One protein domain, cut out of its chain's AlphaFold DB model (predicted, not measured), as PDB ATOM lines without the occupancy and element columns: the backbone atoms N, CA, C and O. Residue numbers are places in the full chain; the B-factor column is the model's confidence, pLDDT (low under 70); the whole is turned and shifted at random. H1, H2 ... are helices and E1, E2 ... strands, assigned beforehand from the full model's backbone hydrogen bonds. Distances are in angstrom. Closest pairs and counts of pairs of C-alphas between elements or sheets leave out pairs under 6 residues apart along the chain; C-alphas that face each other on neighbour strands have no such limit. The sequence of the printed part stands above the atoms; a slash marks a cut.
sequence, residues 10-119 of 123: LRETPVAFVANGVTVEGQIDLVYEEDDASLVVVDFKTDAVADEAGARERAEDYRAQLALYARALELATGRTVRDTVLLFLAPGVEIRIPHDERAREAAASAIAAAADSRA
ATOM      1  N   LEU A  10     -53.718 -24.198  37.813       95.44
ATOM      2  CA  LEU A  10     -53.373 -22.807  37.552       95.44
ATOM      3  C   LEU A  10     -53.838 -22.455  36.143       95.44
ATOM      4  O   LEU A  10     -53.735 -23.277  35.238       95.44
ATOM      5  N   ARG A  11     -54.371 -21.250  35.972       96.88
ATOM      6  CA  ARG A  11     -54.819 -20.718  34.681       96.88
ATOM      7  C   ARG A  11     -54.106 -19.409  34.441       96.88
ATOM      8  O   ARG A  11     -53.863 -18.705  35.421       96.88
ATOM      9  N   GLU A  12     -53.822 -19.099  33.184       97.44
ATOM     10  CA  GLU A  12     -53.275 -17.800  32.794       97.44
ATOM     11  C   GLU A  12     -52.045 -17.438  33.640       97.44
ATOM     12  O   GLU A  12     -51.993 -16.405  34.313       97.44
ATOM     13  N   THR A  13     -51.068 -18.342  33.665       97.44
ATOM     14  CA  THR A  13     -49.897 -18.240  34.536       97.44
ATOM     15  C   THR A  13     -48.758 -17.521  33.816       97.44
ATOM     16  O   THR A  13     -48.164 -18.113  32.911       97.44
ATOM     17  N   PRO A  14     -48.399 -16.289  34.222       97.75
ATOM     18  CA  PRO A  14     -47.231 -15.619  33.678       97.75
ATOM     19  C   PRO A  14     -45.962 -16.322  34.156       97.75
ATOM     20  O   PRO A  14     -45.835 -16.703  35.324       97.75
ATOM     21  N   VAL A  15     -45.005 -16.464  33.250       97.56
ATOM     22  CA  VAL A  15     -43.699 -17.055  33.525       97.56
ATOM     23  C   VAL A  15     -42.599 -16.206  32.912       97.56
ATOM     24  O   VAL A  15     -42.738 -15.666  31.816       97.56
ATOM     25  N   ALA A  16     -41.481 -16.108  33.623       97.56
ATOM     26  CA  ALA A  16     -40.283 -15.470  33.115       97.56
ATOM     27  C   ALA A  16     -39.035 -16.119  33.712       97.56
ATOM     28  O   ALA A  16     -39.028 -16.520  34.878       97.56
ATOM     29  N   PHE A  17     -37.971 -16.205  32.922       98.19
ATOM     30  CA  PHE A  17     -36.647 -16.589  33.398       98.19
ATOM     31  C   PHE A  17     -35.559 -15.978  32.515       98.19
ATOM     32  O   PHE A  17     -35.813 -15.535  31.397       98.19
ATOM     33  N   VAL A  18     -34.326 -15.959  33.021       97.56
ATOM     34  CA  VAL A  18     -33.159 -15.500  32.262       97.56
ATOM     35  C   VAL A  18     -32.247 -16.687  31.982       97.56
ATOM     36  O   VAL A  18     -31.885 -17.424  32.898       97.56
ATOM     37  N   ALA A  19     -31.849 -16.858  30.723       95.81
ATOM     38  CA  ALA A  19     -30.890 -17.871  30.294       95.81
ATOM     39  C   ALA A  19     -29.969 -17.291  29.217       95.81
ATOM     40  O   ALA A  19     -30.429 -16.630  28.293       95.81
ATOM     41  N   ASN A  20     -28.657 -17.504  29.342       94.94
ATOM     42  CA  ASN A  20     -27.646 -16.954  28.422       94.94
ATOM     43  C   ASN A  20     -27.772 -15.430  28.222       94.94
ATOM     44  O   ASN A  20     -27.579 -14.897  27.133       94.94
ATOM     45  N   GLY A  21     -28.159 -14.721  29.288       94.31
ATOM     46  CA  GLY A  21     -28.437 -13.287  29.256       94.31
ATOM     47  C   GLY A  21     -29.728 -12.898  28.529       94.31
ATOM     48  O   GLY A  21     -30.070 -11.722  28.542       94.31
ATOM     49  N   VAL A  22     -30.459 -13.828  27.917       95.44
ATOM     50  CA  VAL A  22     -31.761 -13.592  27.281       95.44
ATOM     51  C   VAL A  22     -32.861 -13.720  28.325       95.44
ATOM     52  O   VAL A  22     -32.904 -14.707  29.059       95.44
ATOM     53  N   THR A  23     -33.761 -12.739  28.377       96.81
ATOM     54  CA  THR A  23     -35.014 -12.868  29.124       96.81
ATOM     55  C   THR A  23     -36.022 -13.612  28.258       96.81
ATOM     56  O   THR A  23     -36.308 -13.191  27.138       96.81
ATOM     57  N   VAL A  24     -36.545 -14.718  28.777       97.25
ATOM     58  CA  VAL A  24     -37.665 -15.458  28.199       97.25
ATOM     59  C   VAL A  24     -38.892 -15.145  29.037       97.25
ATOM     60  O   VAL A  24     -38.863 -15.329  30.252       97.25
ATOM     61  N   GLU A  25     -39.957 -14.693  28.389       97.25
ATOM     62  CA  GLU A  25     -41.235 -14.361  29.019       97.25
ATOM     63  C   GLU A  25     -42.365 -15.070  28.278       97.25
ATOM     64  O   GLU A  25     -42.284 -15.308  27.069       97.25
ATOM     65  N   GLY A  26     -43.419 -15.428  29.003       96.69
ATOM     66  CA  GLY A  26     -44.563 -16.112  28.428       96.69
ATOM     67  C   GLY A  26     -45.756 -16.179  29.366       96.69
ATOM     68  O   GLY A  26     -45.669 -15.855  30.548       96.69
ATOM     69  N   GLN A  27     -46.869 -16.629  28.808       97.94
ATOM     70  CA  GLN A  27     -48.137 -16.822  29.489       97.94
ATOM     71  C   GLN A  27     -48.576 -18.260  29.215       97.94
ATOM     72  O   GLN A  27     -48.701 -18.640  28.057       97.94
ATOM     73  N   ILE A  28     -48.736 -19.066  30.263       97.94
ATOM     74  CA  ILE A  28     -49.206 -20.449  30.145       97.94
ATOM     75  C   ILE A  28     -50.713 -20.474  30.382       97.94
ATOM     76  O   ILE A  28     -51.161 -20.096  31.468       97.94
ATOM     77  N   ASP A  29     -51.483 -20.974  29.418       97.75
ATOM     78  CA  ASP A  29     -52.947 -20.993  29.512       97.75
ATOM     79  C   ASP A  29     -53.438 -21.822  30.705       97.75
ATOM     80  O   ASP A  29     -54.306 -21.391  31.472       97.75
ATOM     81  N   LEU A  30     -52.875 -23.022  30.891       97.75
ATOM     82  CA  LEU A  30     -53.278 -23.933  31.953       97.75
ATOM     83  C   LEU A  30     -52.117 -24.822  32.414       97.75
ATOM     84  O   LEU A  30     -51.386 -25.405  31.617       97.75
ATOM     85  N   VAL A  31     -51.997 -24.987  33.729       97.75
ATOM     86  CA  VAL A  31     -51.115 -25.972  34.362       97.75
ATOM     87  C   VAL A  31     -51.941 -26.799  35.327       97.75
ATOM     88  O   VAL A  31     -52.696 -26.249  36.133       97.75
ATOM     89  N   TYR A  32     -51.781 -28.114  35.287       95.75
ATOM     90  CA  TYR A  32     -52.369 -28.993  36.288       95.75
ATOM     91  C   TYR A  32     -51.360 -30.010  36.802       95.75
ATOM     92  O   TYR A  32     -50.301 -30.232  36.222       95.75
ATOM     93  N   GLU A  33     -51.703 -30.593  37.940       95.25
ATOM     94  CA  GLU A  33     -50.895 -31.586  38.629       95.25
ATOM     95  C   GLU A  33     -51.407 -33.014  38.382       95.25
ATOM     96  O   GLU A  33     -52.618 -33.275  38.414       95.25
ATOM     97  N   GLU A  34     -50.479 -33.943  38.158       92.75
ATOM     98  CA  GLU A  34     -50.731 -35.382  38.030       92.75
ATOM     99  C   GLU A  34     -50.629 -36.129  39.374       92.75
ATOM    100  O   GLU A  34     -50.201 -35.568  40.382       92.75
ATOM    101  N   ASP A  35     -51.050 -37.403  39.416       90.25
ATOM    102  CA  ASP A  35     -51.041 -38.226  40.649       90.25
ATOM    103  C   ASP A  35     -49.648 -38.371  41.281       90.25
ATOM    104  O   ASP A  35     -49.522 -38.519  42.494       90.25
ATOM    105  N   ASP A  36     -48.603 -38.333  40.460       92.56
ATOM    106  CA  ASP A  36     -47.205 -38.439  40.875       92.56
ATOM    107  C   ASP A  36     -46.579 -37.086  41.251       92.56
ATOM    108  O   ASP A  36     -45.360 -36.986  41.380       92.56
ATOM    109  N   ALA A  37     -47.403 -36.043  41.401       92.12
ATOM    110  CA  ALA A  37     -46.985 -34.668  41.643       92.12
ATOM    111  C   ALA A  37     -46.151 -34.045  40.499       92.12
ATOM    112  O   ALA A  37     -45.549 -32.981  40.700       92.12
ATOM    113  N   SER A  38     -46.125 -34.644  39.304       95.94
ATOM    114  CA  SER A  38     -45.605 -33.975  38.110       95.94
ATOM    115  C   SER A  38     -46.599 -32.934  37.593       95.94
ATOM    116  O   SER A  38     -47.797 -32.973  37.881       95.94
ATOM    117  N   LEU A  39     -46.080 -31.952  36.865       97.31
ATOM    118  CA  LEU A  39     -46.880 -30.916  36.228       97.31
ATOM    119  C   LEU A  39     -47.141 -31.266  34.762       97.31
ATOM    120  O   LEU A  39     -46.279 -31.830  34.083       97.31
ATOM    121  N   VAL A  40     -48.307 -30.863  34.271       97.81
ATOM    122  CA  VAL A  40     -48.655 -30.870  32.851       97.81
ATOM    123  C   VAL A  40     -49.034 -29.459  32.434       97.81
ATOM    124  O   VAL A  40     -49.824 -28.790  33.104       97.81
ATOM    125  N   VAL A  41     -48.465 -29.024  31.315       98.12
ATOM    126  CA  VAL A  41     -48.798 -27.757  30.658       98.12
ATOM    127  C   VAL A  41     -49.826 -28.024  29.569       98.12
ATOM    128  O   VAL A  41     -49.652 -28.956  28.790       98.12
ATOM    129  N   VAL A  42     -50.866 -27.203  29.488       97.81
ATOM    130  CA  VAL A  42     -51.826 -27.217  28.382       97.81
ATOM    131  C   VAL A  42     -51.874 -25.833  27.754       97.81
ATOM    132  O   VAL A  42     -51.933 -24.832  28.467       97.81
ATOM    133  N   ASP A  43     -51.862 -25.802  26.429       97.25
ATOM    134  CA  ASP A  43     -51.987 -24.603  25.608       97.25
ATOM    135  C   ASP A  43     -53.112 -24.814  24.577       97.25
ATOM    136  O   ASP A  43     -53.238 -25.886  23.968       97.25
ATOM    137  N   PHE A  44     -53.987 -23.818  24.441       95.88
ATOM    138  CA  PHE A  44     -55.149 -23.863  23.562       95.88
ATOM    139  C   PHE A  44     -54.837 -23.196  22.225       95.88
ATOM    140  O   PHE A  44     -54.528 -22.007  22.144       95.88
ATOM    141  N   LYS A  45     -55.018 -23.944  21.136       93.56
ATOM    142  CA  LYS A  45     -54.791 -23.454  19.774       93.56
ATOM    143  C   LYS A  45     -56.096 -23.315  19.008       93.56
ATOM    144  O   LYS A  45     -56.920 -24.230  18.963       93.56
ATOM    145  N   THR A  46     -56.274 -22.159  18.374       89.44
ATOM    146  CA  THR A  46     -57.403 -21.878  17.471       89.44
ATOM    147  C   THR A  46     -57.089 -22.208  16.013       89.44
ATOM    148  O   THR A  46     -57.925 -21.962  15.146       89.44
ATOM    149  N   ASP A  47     -55.889 -22.720  15.725       86.75
ATOM    150  CA  ASP A  47     -55.456 -23.116  14.389       86.75
ATOM    151  C   ASP A  47     -56.473 -24.058  13.728       86.75
ATOM    152  O   ASP A  47     -56.955 -25.024  14.329       86.75
ATOM    153  N   ALA A  48     -56.773 -23.788  12.457       77.69
ATOM    154  CA  ALA A  48     -57.551 -24.688  11.624       77.69
ATOM    155  C   ALA A  48     -56.619 -25.773  11.073       77.69
ATOM    156  O   ALA A  48     -55.820 -25.523  10.172       77.69
ATOM    157  N   VAL A  49     -56.727 -26.980  11.620       86.44
ATOM    158  CA  VAL A  49     -56.072 -28.185  11.100       86.44
ATOM    159  C   VAL A  49     -57.149 -29.154  10.624       86.44
ATOM    160  O   VAL A  49     -58.223 -29.233  11.221       86.44
ATOM    161  N   ALA A  50     -56.895 -29.831   9.504       82.00
ATOM    162  CA  ALA A  50     -57.911 -30.631   8.820       82.00
ATOM    163  C   ALA A  50     -58.274 -31.915   9.586       82.00
ATOM    164  O   ALA A  50     -59.434 -32.320   9.593       82.00
ATOM    165  N   ASP A  51     -57.286 -32.542  10.223       86.31
ATOM    166  CA  ASP A  51     -57.414 -33.805  10.941       86.31
ATOM    167  C   ASP A  51     -56.330 -33.947  12.029       86.31
ATOM    168  O   ASP A  51     -55.518 -33.045  12.263       86.31
ATOM    169  N   GLU A  52     -56.315 -35.091  12.719       89.56
ATOM    170  CA  GLU A  52     -55.329 -35.391  13.764       89.56
ATOM    171  C   GLU A  52     -53.889 -35.479  13.221       89.56
ATOM    172  O   GLU A  52     -52.936 -35.144  13.927       89.56
ATOM    173  N   ALA A  53     -53.704 -35.920  11.973       91.38
ATOM    174  CA  ALA A  53     -52.379 -36.013  11.367       91.38
ATOM    175  C   ALA A  53     -51.796 -34.612  11.132       91.38
ATOM    176  O   ALA A  53     -50.674 -34.341  11.563       91.38
ATOM    177  N   GLY A  54     -52.592 -33.703  10.565       92.19
ATOM    178  CA  GLY A  54     -52.239 -32.294  10.415       92.19
ATOM    179  C   GLY A  54     -52.052 -31.588  11.760       92.19
ATOM    180  O   GLY A  54     -51.138 -30.782  11.903       92.19
ATOM    181  N   ALA A  55     -52.847 -31.929  12.781       92.88
ATOM    182  CA  ALA A  55     -52.651 -31.417  14.140       92.88
ATOM    183  C   ALA A  55     -51.290 -31.835  14.721       92.88
ATOM    184  O   ALA A  55     -50.608 -31.027  15.348       92.88
ATOM    185  N   ARG A  56     -50.874 -33.087  14.499       93.38
ATOM    186  CA  ARG A  56     -49.585 -33.613  14.968       93.38
ATOM    187  C   ARG A  56     -48.401 -32.983  14.235       93.38
ATOM    188  O   ARG A  56     -47.405 -32.679  14.879       93.38
ATOM    189  N   GLU A  57     -48.513 -32.766  12.927       93.62
ATOM    190  CA  GLU A  57     -47.504 -32.020  12.164       93.62
ATOM    191  C   GLU A  57     -47.392 -30.583  12.686       93.62
ATOM    192  O   GLU A  57     -46.312 -30.137  13.067       93.62
ATOM    193  N   ARG A  58     -48.532 -29.899  12.820       94.06
ATOM    194  CA  ARG A  58     -48.605 -28.530  13.336       94.06
ATOM    195  C   ARG A  58     -48.086 -28.404  14.769       94.06
ATOM    196  O   ARG A  58     -47.538 -27.370  15.136       94.06
ATOM    197  N   ALA A  59     -48.229 -29.443  15.589       94.50
ATOM    198  CA  ALA A  59     -47.731 -29.462  16.958       94.50
ATOM    199  C   ALA A  59     -46.199 -29.327  17.053       94.50
ATOM    200  O   ALA A  59     -45.697 -28.804  18.052       94.50
ATOM    201  N   GLU A  60     -45.449 -29.748  16.028       94.75
ATOM    202  CA  GLU A  60     -43.987 -29.621  16.017       94.75
ATOM    203  C   GLU A  60     -43.530 -28.153  16.017       94.75
ATOM    204  O   GLU A  60     -42.538 -27.837  16.680       94.75
ATOM    205  N   ASP A  61     -44.292 -27.248  15.392       94.75
ATOM    206  CA  ASP A  61     -44.003 -25.804  15.363       94.75
ATOM    207  C   ASP A  61     -43.991 -25.182  16.772       94.75
ATOM    208  O   ASP A  61     -43.293 -24.200  17.032       94.75
ATOM    209  N   TYR A  62     -44.734 -25.772  17.713       96.31
ATOM    210  CA  TYR A  62     -44.861 -25.276  19.086       96.31
ATOM    211  C   TYR A  62     -43.898 -25.944  20.068       96.31
ATOM    212  O   TYR A  62     -43.843 -25.550  21.235       96.31
ATOM    213  N   ARG A  63     -43.103 -26.930  19.629       96.06
ATOM    214  CA  ARG A  63     -42.231 -27.722  20.512       96.06
ATOM    215  C   ARG A  63     -41.299 -26.852  21.355       96.06
ATOM    216  O   ARG A  63     -41.203 -27.054  22.563       96.06
ATOM    217  N   ALA A  64     -40.636 -25.874  20.735       97.25
ATOM    218  CA  ALA A  64     -39.723 -24.978  21.444       97.25
ATOM    219  C   ALA A  64     -40.460 -24.116  22.483       97.25
ATOM    220  O   ALA A  64     -39.995 -23.992  23.612       97.25
ATOM    221  N   GLN A  65     -41.632 -23.572  22.141       97.12
ATOM    222  CA  GLN A  65     -42.445 -22.769  23.061       97.12
ATOM    223  C   GLN A  65     -42.887 -23.586  24.282       97.12
ATOM    224  O   GLN A  65     -42.668 -23.173  25.419       97.12
ATOM    225  N   LEU A  66     -43.455 -24.771  24.050       98.00
ATOM    226  CA  LEU A  66     -43.916 -25.662  25.115       98.00
ATOM    227  C   LEU A  66     -42.762 -26.094  26.028       98.00
ATOM    228  O   LEU A  66     -42.909 -26.133  27.249       98.00
ATOM    229  N   ALA A  67     -41.588 -26.352  25.451       98.25
ATOM    230  CA  ALA A  67     -40.394 -26.670  26.219       98.25
ATOM    231  C   ALA A  67     -39.894 -25.491  27.072       98.25
ATOM    232  O   ALA A  67     -39.430 -25.709  28.190       98.25
ATOM    233  N   LEU A  68     -40.017 -24.247  26.595       98.50
ATOM    234  CA  LEU A  68     -39.696 -23.051  27.385       98.50
ATOM    235  C   LEU A  68     -40.672 -22.864  28.554       98.50
ATOM    236  O   LEU A  68     -40.237 -22.517  29.652       98.50
ATOM    237  N   TYR A  69     -41.965 -23.144  28.359       98.38
ATOM    238  CA  TYR A  69     -42.960 -23.136  29.439       98.38
ATOM    239  C   TYR A  69     -42.661 -24.188  30.500       98.38
ATOM    240  O   TYR A  69     -42.619 -23.872  31.691       98.38
ATOM    241  N   ALA A  70     -42.389 -25.419  30.065       98.31
ATOM    242  CA  ALA A  70     -41.986 -26.491  30.959       98.31
ATOM    243  C   ALA A  70     -40.733 -26.097  31.754       98.31
ATOM    244  O   ALA A  70     -40.737 -26.140  32.984       98.31
ATOM    245  N   ARG A  71     -39.704 -25.580  31.070       98.31
ATOM    246  CA  ARG A  71     -38.466 -25.130  31.710       98.31
ATOM    247  C   ARG A  71     -38.700 -24.028  32.743       98.31
ATOM    248  O   ARG A  71     -38.104 -24.071  33.818       98.31
ATOM    249  N   ALA A  72     -39.552 -23.052  32.440       98.25
ATOM    250  CA  ALA A  72     -39.864 -21.972  33.367       98.25
ATOM    251  C   ALA A  72     -40.543 -22.493  34.645       98.25
ATOM    252  O   ALA A  72     -40.183 -22.076  35.746       98.25
ATOM    253  N   LEU A  73     -41.473 -23.445  34.516       97.94
ATOM    254  CA  LEU A  73     -42.128 -24.083  35.661       97.94
ATOM    255  C   LEU A  73     -41.161 -24.934  36.485       97.94
ATOM    256  O   LEU A  73     -41.195 -24.859  37.714       97.94
ATOM    257  N   GLU A  74     -40.288 -25.707  35.840       98.12
ATOM    258  CA  GLU A  74     -39.267 -26.493  36.540       98.12
ATOM    259  C   GLU A  74     -38.336 -25.587  37.352       98.12
ATOM    260  O   GLU A  74     -38.075 -25.859  38.523       98.12
ATOM    261  N   LEU A  75     -37.888 -24.471  36.767       97.94
ATOM    262  CA  LEU A  75     -37.053 -23.484  37.454       97.94
ATOM    263  C   LEU A  75     -37.781 -22.815  38.625       97.94
ATOM    264  O   LEU A  75     -37.203 -22.658  39.697       97.94
ATOM    265  N   ALA A  76     -39.039 -22.420  38.429       97.00
ATOM    266  CA  ALA A  76     -39.803 -21.683  39.433       97.00
ATOM    267  C   ALA A  76     -40.286 -22.564  40.593       97.00
ATOM    268  O   ALA A  76     -40.463 -22.074  41.707       97.00
ATOM    269  N   THR A  77     -40.546 -23.847  40.337       95.69
ATOM    270  CA  THR A  77     -41.203 -24.736  41.308       95.69
ATOM    271  C   THR A  77     -40.321 -25.869  41.816       95.69
ATOM    272  O   THR A  77     -40.658 -26.474  42.832       95.69
ATOM    273  N   GLY A  78     -39.227 -26.194  41.121       97.25
ATOM    274  CA  GLY A  78     -38.410 -27.380  41.395       97.25
ATOM    275  C   GLY A  78     -39.112 -28.709  41.088       97.25
ATOM    276  O   GLY A  78     -38.578 -29.766  41.418       97.25
ATOM    277  N   ARG A  79     -40.309 -28.680  40.488       96.38
ATOM    278  CA  ARG A  79     -41.095 -29.870  40.136       96.38
ATOM    279  C   ARG A  79     -40.862 -30.246  38.683       96.38
ATOM    280  O   ARG A  79     -40.731 -29.369  37.838       96.38
ATOM    281  N   THR A  80     -40.897 -31.540  38.392       97.38
ATOM    282  CA  THR A  80     -40.819 -32.054  37.020       97.38
ATOM    283  C   THR A  80     -42.084 -31.727  36.237       97.38
ATOM    284  O   THR A  80     -43.197 -31.948  36.722       97.38
ATOM    285  N   VAL A  81     -41.910 -31.269  34.998       98.00
ATOM    286  CA  VAL A  81     -42.983 -31.219  34.001       98.00
ATOM    287  C   VAL A  81     -42.874 -32.480  33.149       98.00
ATOM    288  O   VAL A  81     -41.828 -32.732  32.559       98.00
ATOM    289  N   ARG A  82     -43.921 -33.311  33.131       96.56
ATOM    290  CA  ARG A  82     -43.901 -34.612  32.439       96.56
ATOM    291  C   ARG A  82     -44.277 -34.471  30.970       96.56
ATOM    292  O   ARG A  82     -43.575 -34.964  30.091       96.56
ATOM    293  N   ASP A  83     -45.387 -33.789  30.731       97.38
ATOM    294  CA  ASP A  83     -45.983 -33.627  29.415       97.38
ATOM    295  C   ASP A  83     -46.382 -32.172  29.188       97.38
ATOM    296  O   ASP A  83     -46.697 -31.413  30.110       97.38
ATOM    297  N   THR A  84     -46.434 -31.821  27.916       98.00
ATOM    298  CA  THR A  84     -47.109 -30.631  27.417       98.00
ATOM    299  C   THR A  84     -48.224 -31.071  26.478       98.00
ATOM    300  O   THR A  84     -48.141 -32.130  25.854       98.00
ATOM    301  N   VAL A  85     -49.304 -30.307  26.410       97.94
ATOM    302  CA  VAL A  85     -50.498 -30.663  25.650       97.94
ATOM    303  C   VAL A  85     -50.930 -29.467  24.821       97.94
ATOM    304  O   VAL A  85     -51.090 -28.372  25.350       97.94
ATOM    305  N   LEU A  86     -51.163 -29.695  23.532       97.38
ATOM    306  CA  LEU A  86     -51.855 -28.750  22.664       97.38
ATOM    307  C   LEU A  86     -53.289 -29.215  22.472       97.38
ATOM    308  O   LEU A  86     -53.518 -30.338  22.017       97.38
ATOM    309  N   LEU A  87     -54.246 -28.345  22.784       95.88
ATOM    310  CA  LEU A  87     -55.646 -28.572  22.460       95.88
ATOM    311  C   LEU A  87     -56.037 -27.715  21.256       95.88
ATOM    312  O   LEU A  87     -56.260 -26.512  21.386       95.88
ATOM    313  N   PHE A  88     -56.140 -28.343  20.086       95.00
ATOM    314  CA  PHE A  88     -56.634 -27.704  18.870       95.00
ATOM    315  C   PHE A  88     -58.163 -27.643  18.916       95.00
ATOM    316  O   PHE A  88     -58.850 -28.651  18.746       95.00
ATOM    317  N   LEU A  89     -58.700 -26.446  19.152       90.88
ATOM    318  CA  LEU A  89     -60.118 -26.238  19.448       90.88
ATOM    319  C   LEU A  89     -61.029 -26.478  18.241       90.88
ATOM    320  O   LEU A  89     -62.096 -27.062  18.400       90.88
ATOM    321  N   ALA A  90     -60.614 -26.051  17.044       87.06
ATOM    322  CA  ALA A  90     -61.405 -26.212  15.823       87.06
ATOM    323  C   ALA A  90     -61.664 -27.692  15.456       87.06
ATOM    324  O   ALA A  90     -62.825 -28.045  15.252       87.06
ATOM    325  N   PRO A  91     -60.645 -28.574  15.408       86.88
ATOM    326  CA  PRO A  91     -60.855 -30.006  15.173       86.88
ATOM    327  C   PRO A  91     -61.247 -30.789  16.443       86.88
ATOM    328  O   PRO A  91     -61.615 -31.956  16.341       86.88
ATOM    329  N   GLY A  92     -61.127 -30.196  17.639       89.75
ATOM    330  CA  GLY A  92     -61.333 -30.888  18.915       89.75
ATOM    331  C   GLY A  92     -60.274 -31.955  19.219       89.75
ATOM    332  O   GLY A  92     -60.595 -32.982  19.816       89.75
ATOM    333  N   VAL A  93     -59.028 -31.735  18.790       92.56
ATOM    334  CA  VAL A  93     -57.927 -32.707  18.894       92.56
ATOM    335  C   VAL A  93     -56.954 -32.308  19.999       92.56
ATOM    336  O   VAL A  93     -56.502 -31.166  20.060       92.56
ATOM    337  N   GLU A  94     -56.594 -33.275  20.840       94.81
ATOM    338  CA  GLU A  94     -55.537 -33.150  21.843       94.81
ATOM    339  C   GLU A  94     -54.257 -33.829  21.340       94.81
ATOM    340  O   GLU A  94     -54.264 -35.022  21.034       94.81
ATOM    341  N   ILE A  95     -53.147 -33.089  21.299       96.69
ATOM    342  CA  ILE A  95     -51.816 -33.638  21.030       96.69
ATOM    343  C   ILE A  95     -50.969 -33.515  22.294       96.69
ATOM    344  O   ILE A  95     -50.587 -32.418  22.700       96.69
ATOM    345  N   ARG A  96     -50.657 -34.659  22.912       97.19
ATOM    346  CA  ARG A  96     -49.735 -34.749  24.050       97.19
ATOM    347  C   ARG A  96     -48.303 -34.944  23.557       97.19
ATOM    348  O   ARG A  96     -48.027 -35.859  22.782       97.19
ATOM    349  N   ILE A  97     -47.399 -34.098  24.035       96.81
ATOM    350  CA  ILE A  97     -45.977 -34.091  23.703       96.81
ATOM    351  C   ILE A  97     -45.170 -34.261  25.001       96.81
ATOM    352  O   ILE A  97     -45.241 -33.382  25.867       96.81
ATOM    353  N   PRO A  98     -44.380 -35.341  25.137       96.88
ATOM    354  CA  PRO A  98     -43.497 -35.526  26.285       96.88
ATOM    355  C   PRO A  98     -42.489 -34.382  26.429       96.88
ATOM    356  O   PRO A  98     -41.909 -33.929  25.437       96.88
ATOM    357  N   HIS A  99     -42.234 -33.943  27.664       97.56
ATOM    358  CA  HIS A  99     -41.130 -33.029  27.964       97.56
ATOM    359  C   HIS A  99     -39.821 -33.818  28.146       97.56
ATOM    360  O   HIS A  99     -39.270 -33.946  29.240       97.56
ATOM    361  N   ASP A 100     -39.367 -34.418  27.047       97.38
ATOM    362  CA  ASP A 100     -38.166 -35.244  26.970       97.38
ATOM    363  C   ASP A 100     -36.920 -34.437  26.559       97.38
ATOM    364  O   ASP A 100     -36.930 -33.205  26.498       97.38
ATOM    365  N   GLU A 101     -35.819 -35.136  26.277       97.25
ATOM    366  CA  GLU A 101     -34.565 -34.489  25.887       97.25
ATOM    367  C   GLU A 101     -34.699 -33.685  24.590       97.25
ATOM    368  O   GLU A 101     -34.190 -32.571  24.505       97.25
ATOM    369  N   ARG A 102     -35.489 -34.167  23.624       97.19
ATOM    370  CA  ARG A 102     -35.746 -33.443  22.372       97.19
ATOM    371  C   ARG A 102     -36.477 -32.125  22.635       97.19
ATOM    372  O   ARG A 102     -36.206 -31.122  21.974       97.19
ATOM    373  N   ALA A 103     -37.411 -32.102  23.586       97.12
ATOM    374  CA  ALA A 103     -38.049 -30.859  24.012       97.12
ATOM    375  C   ALA A 103     -37.026 -29.898  24.651       97.12
ATOM    376  O   ALA A 103     -36.981 -28.721  24.293       97.12
ATOM    377  N   ARG A 104     -36.163 -30.392  25.548       97.44
ATOM    378  CA  ARG A 104     -35.123 -29.573  26.200       97.44
ATOM    379  C   ARG A 104     -34.124 -28.990  25.207       97.44
ATOM    380  O   ARG A 104     -33.804 -27.806  25.302       97.44
ATOM    381  N   GLU A 105     -33.687 -29.787  24.239       98.06
ATOM    382  CA  GLU A 105     -32.831 -29.344  23.139       98.06
ATOM    383  C   GLU A 105     -33.500 -28.224  22.338       98.06
ATOM    384  O   GLU A 105     -32.880 -27.190  22.110       98.06
ATOM    385  N   ALA A 106     -34.786 -28.361  21.996       97.69
ATOM    386  CA  ALA A 106     -35.521 -27.321  21.274       97.69
ATOM    387  C   ALA A 106     -35.565 -25.985  22.044       97.69
ATOM    388  O   ALA A 106     -35.350 -24.924  21.453       97.69
ATOM    389  N   ALA A 107     -35.787 -26.021  23.365       97.62
ATOM    390  CA  ALA A 107     -35.713 -24.825  24.207       97.62
ATOM    391  C   ALA A 107     -34.292 -24.240  24.253       97.62
ATOM    392  O   ALA A 107     -34.118 -23.028  24.105       97.62
ATOM    393  N   ALA A 108     -33.273 -25.083  24.429       97.50
ATOM    394  CA  ALA A 108     -31.878 -24.652  24.472       97.50
ATOM    395  C   ALA A 108     -31.440 -23.998  23.151       97.50
ATOM    396  O   ALA A 108     -30.838 -22.924  23.173       97.50
ATOM    397  N   SER A 109     -31.795 -24.590  22.009       97.19
ATOM    398  CA  SER A 109     -31.532 -24.030  20.682       97.19
ATOM    399  C   SER A 109     -32.239 -22.692  20.472       97.19
ATOM    400  O   SER A 109     -31.618 -21.758  19.966       97.19
ATOM    401  N   ALA A 110     -33.497 -22.555  20.905       96.69
ATOM    402  CA  ALA A 110     -34.224 -21.288  20.814       96.69
ATOM    403  C   ALA A 110     -33.557 -20.177  21.648       96.69
ATOM    404  O   ALA A 110     -33.390 -19.053  21.172       96.69
ATOM    405  N   ILE A 111     -33.112 -20.500  22.868       97.31
ATOM    406  CA  ILE A 111     -32.389 -19.562  23.742       97.31
ATOM    407  C   ILE A 111     -31.042 -19.167  23.127       97.31
ATOM    408  O   ILE A 111     -30.697 -17.987  23.124       97.31
ATOM    409  N   ALA A 112     -30.282 -20.133  22.602       96.62
ATOM    410  CA  ALA A 112     -28.993 -19.872  21.963       96.62
ATOM    411  C   ALA A 112     -29.147 -18.950  20.744       96.62
ATOM    412  O   ALA A 112     -28.479 -17.921  20.670       96.62
ATOM    413  N   ALA A 113     -30.107 -19.238  19.858       95.50
ATOM    414  CA  ALA A 113     -30.385 -18.404  18.690       95.50
ATOM    415  C   ALA A 113     -30.772 -16.960  19.072       95.50
ATOM    416  O   ALA A 113     -30.337 -15.995  18.431       95.50
ATOM    417  N   ALA A 114     -31.556 -16.789  20.142       93.44
ATOM    418  CA  ALA A 114     -31.897 -15.470  20.670       93.44
ATOM    419  C   ALA A 114     -30.677 -14.740  21.265       93.44
ATOM    420  O   ALA A 114     -30.523 -13.530  21.073       93.44
ATOM    421  N   ALA A 115     -29.790 -15.462  21.957       93.19
ATOM    422  CA  ALA A 115     -28.571 -14.903  22.535       93.19
ATOM    423  C   ALA A 115     -27.595 -14.431  21.446       93.19
ATOM    424  O   ALA A 115     -27.095 -13.305  21.517       93.19
ATOM    425  N   ASP A 116     -27.401 -15.237  20.401       93.19
ATOM    426  CA  ASP A 116     -26.540 -14.909  19.261       93.19
ATOM    427  C   ASP A 116     -27.051 -13.675  18.510       93.19
ATOM    428  O   ASP A 116     -26.285 -12.755  18.207       93.19
ATOM    429  N   SER A 117     -28.365 -13.606  18.279       88.00
ATOM    430  CA  SER A 117     -29.012 -12.449  17.647       88.00
ATOM    431  C   SER A 117     -28.817 -11.165  18.457       88.00
ATOM    432  O   SER A 117     -28.660 -10.079  17.897       88.00
ATOM    433  N   ARG A 118     -28.798 -11.273  19.793       83.06
ATOM    434  CA  ARG A 118     -28.529 -10.139  20.681       83.06
ATOM    435  C   ARG A 118     -27.065  -9.708  20.633       83.06
ATOM    436  O   ARG A 118     -26.807  -8.508  20.621       83.06
ATOM    437  N   ALA A 119     -26.126 -10.652  20.596       79.69
ATOM    438  CA  ALA A 119     -24.696 -10.351  20.511       79.69
ATOM    439  C   ALA A 119     -24.326  -9.604  19.215       79.69
ATOM    440  O   ALA A 119     -23.390  -8.809  19.208       79.69
TER     441      ALA A 119
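AT A GLANCE: This is residues 10 to 119 of the 123 residues of the protein "PDDEXK_1 domain-containing protein" of Candidatus Eisenbacteria bacterium (UniProt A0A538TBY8). A strongly twisted sheet of five strands curls round helix H2, while H1 covers E4 and E5 and H3 crosses H2 and reaches the tip of the E1 and E2 hairpin. The printed part has 110 residues, with three named helices and five named strands in the order E1 E2 E3 H1 H2 E4 E5 H3. The mixed sheet runs E1, E2, E3, E4, E5; the class is mixed, helices and strands. The whole is compact, radius of gyration of the C-alphas 14.1 A, spanning 41 by 34 by 25 A.

HOW THE PARTS SIT: Start with E1, residues 10 to 19, E2, 22 to 33, and E3, 39 to 45: a meander, each strand the antiparallel neighbour of the one before, with N 15 and O 26 2.8 A apart and N 32 and O 40 3.0 A. E1 bends by 62 degrees at residue 13, E2 by 79 degrees at residue 29. E4, residues 81 to 88, is parallel to E3, with N 43 and O 85 at 2.9 A, and forms a hairpin with E5, residues 93 to 98, with N 86 and O 95 at 2.9 A. H1, residues 52 to 60, and H2, 63 to 77, join E3 to E4 in a strand-helix-strand unit, helices between parallel neighbours, with a right-handed crossover; both are on one face, making two layers. The closest C-alphas of H2 and E4 are those of Ala 70 and Val 81, 5.7 A apart. H1 is over E5 and only just over E4, where 3 of its C-alphas fall, at a height over the sheet of 8.7 A. H3, residues 101 to 119, touches H2 with residues 103 to 110 alone, about perpendicular at 86 degrees; the closest C-alphas are Ala 64 and Ala 106, 4.8 A. Every O i to N i+4 pair is within hydrogen-bond range in H2 and H3, 4 of 5 in H1.

IN THESE COORDINATES: Find C-alpha 10 at (-53.373, -22.807, 37.552), where E1 begins; E2 is 28.6 A long. H3 runs 26.6 A to C-alpha 119 at (-24.696, -10.351, 20.511).

THE WHOLE: The C-alphas farthest apart, Asp 35 and Ala 119, are 43.3 A apart. The printed part has no cut, no link is long, and no printed residue is under 70 in pLDDT.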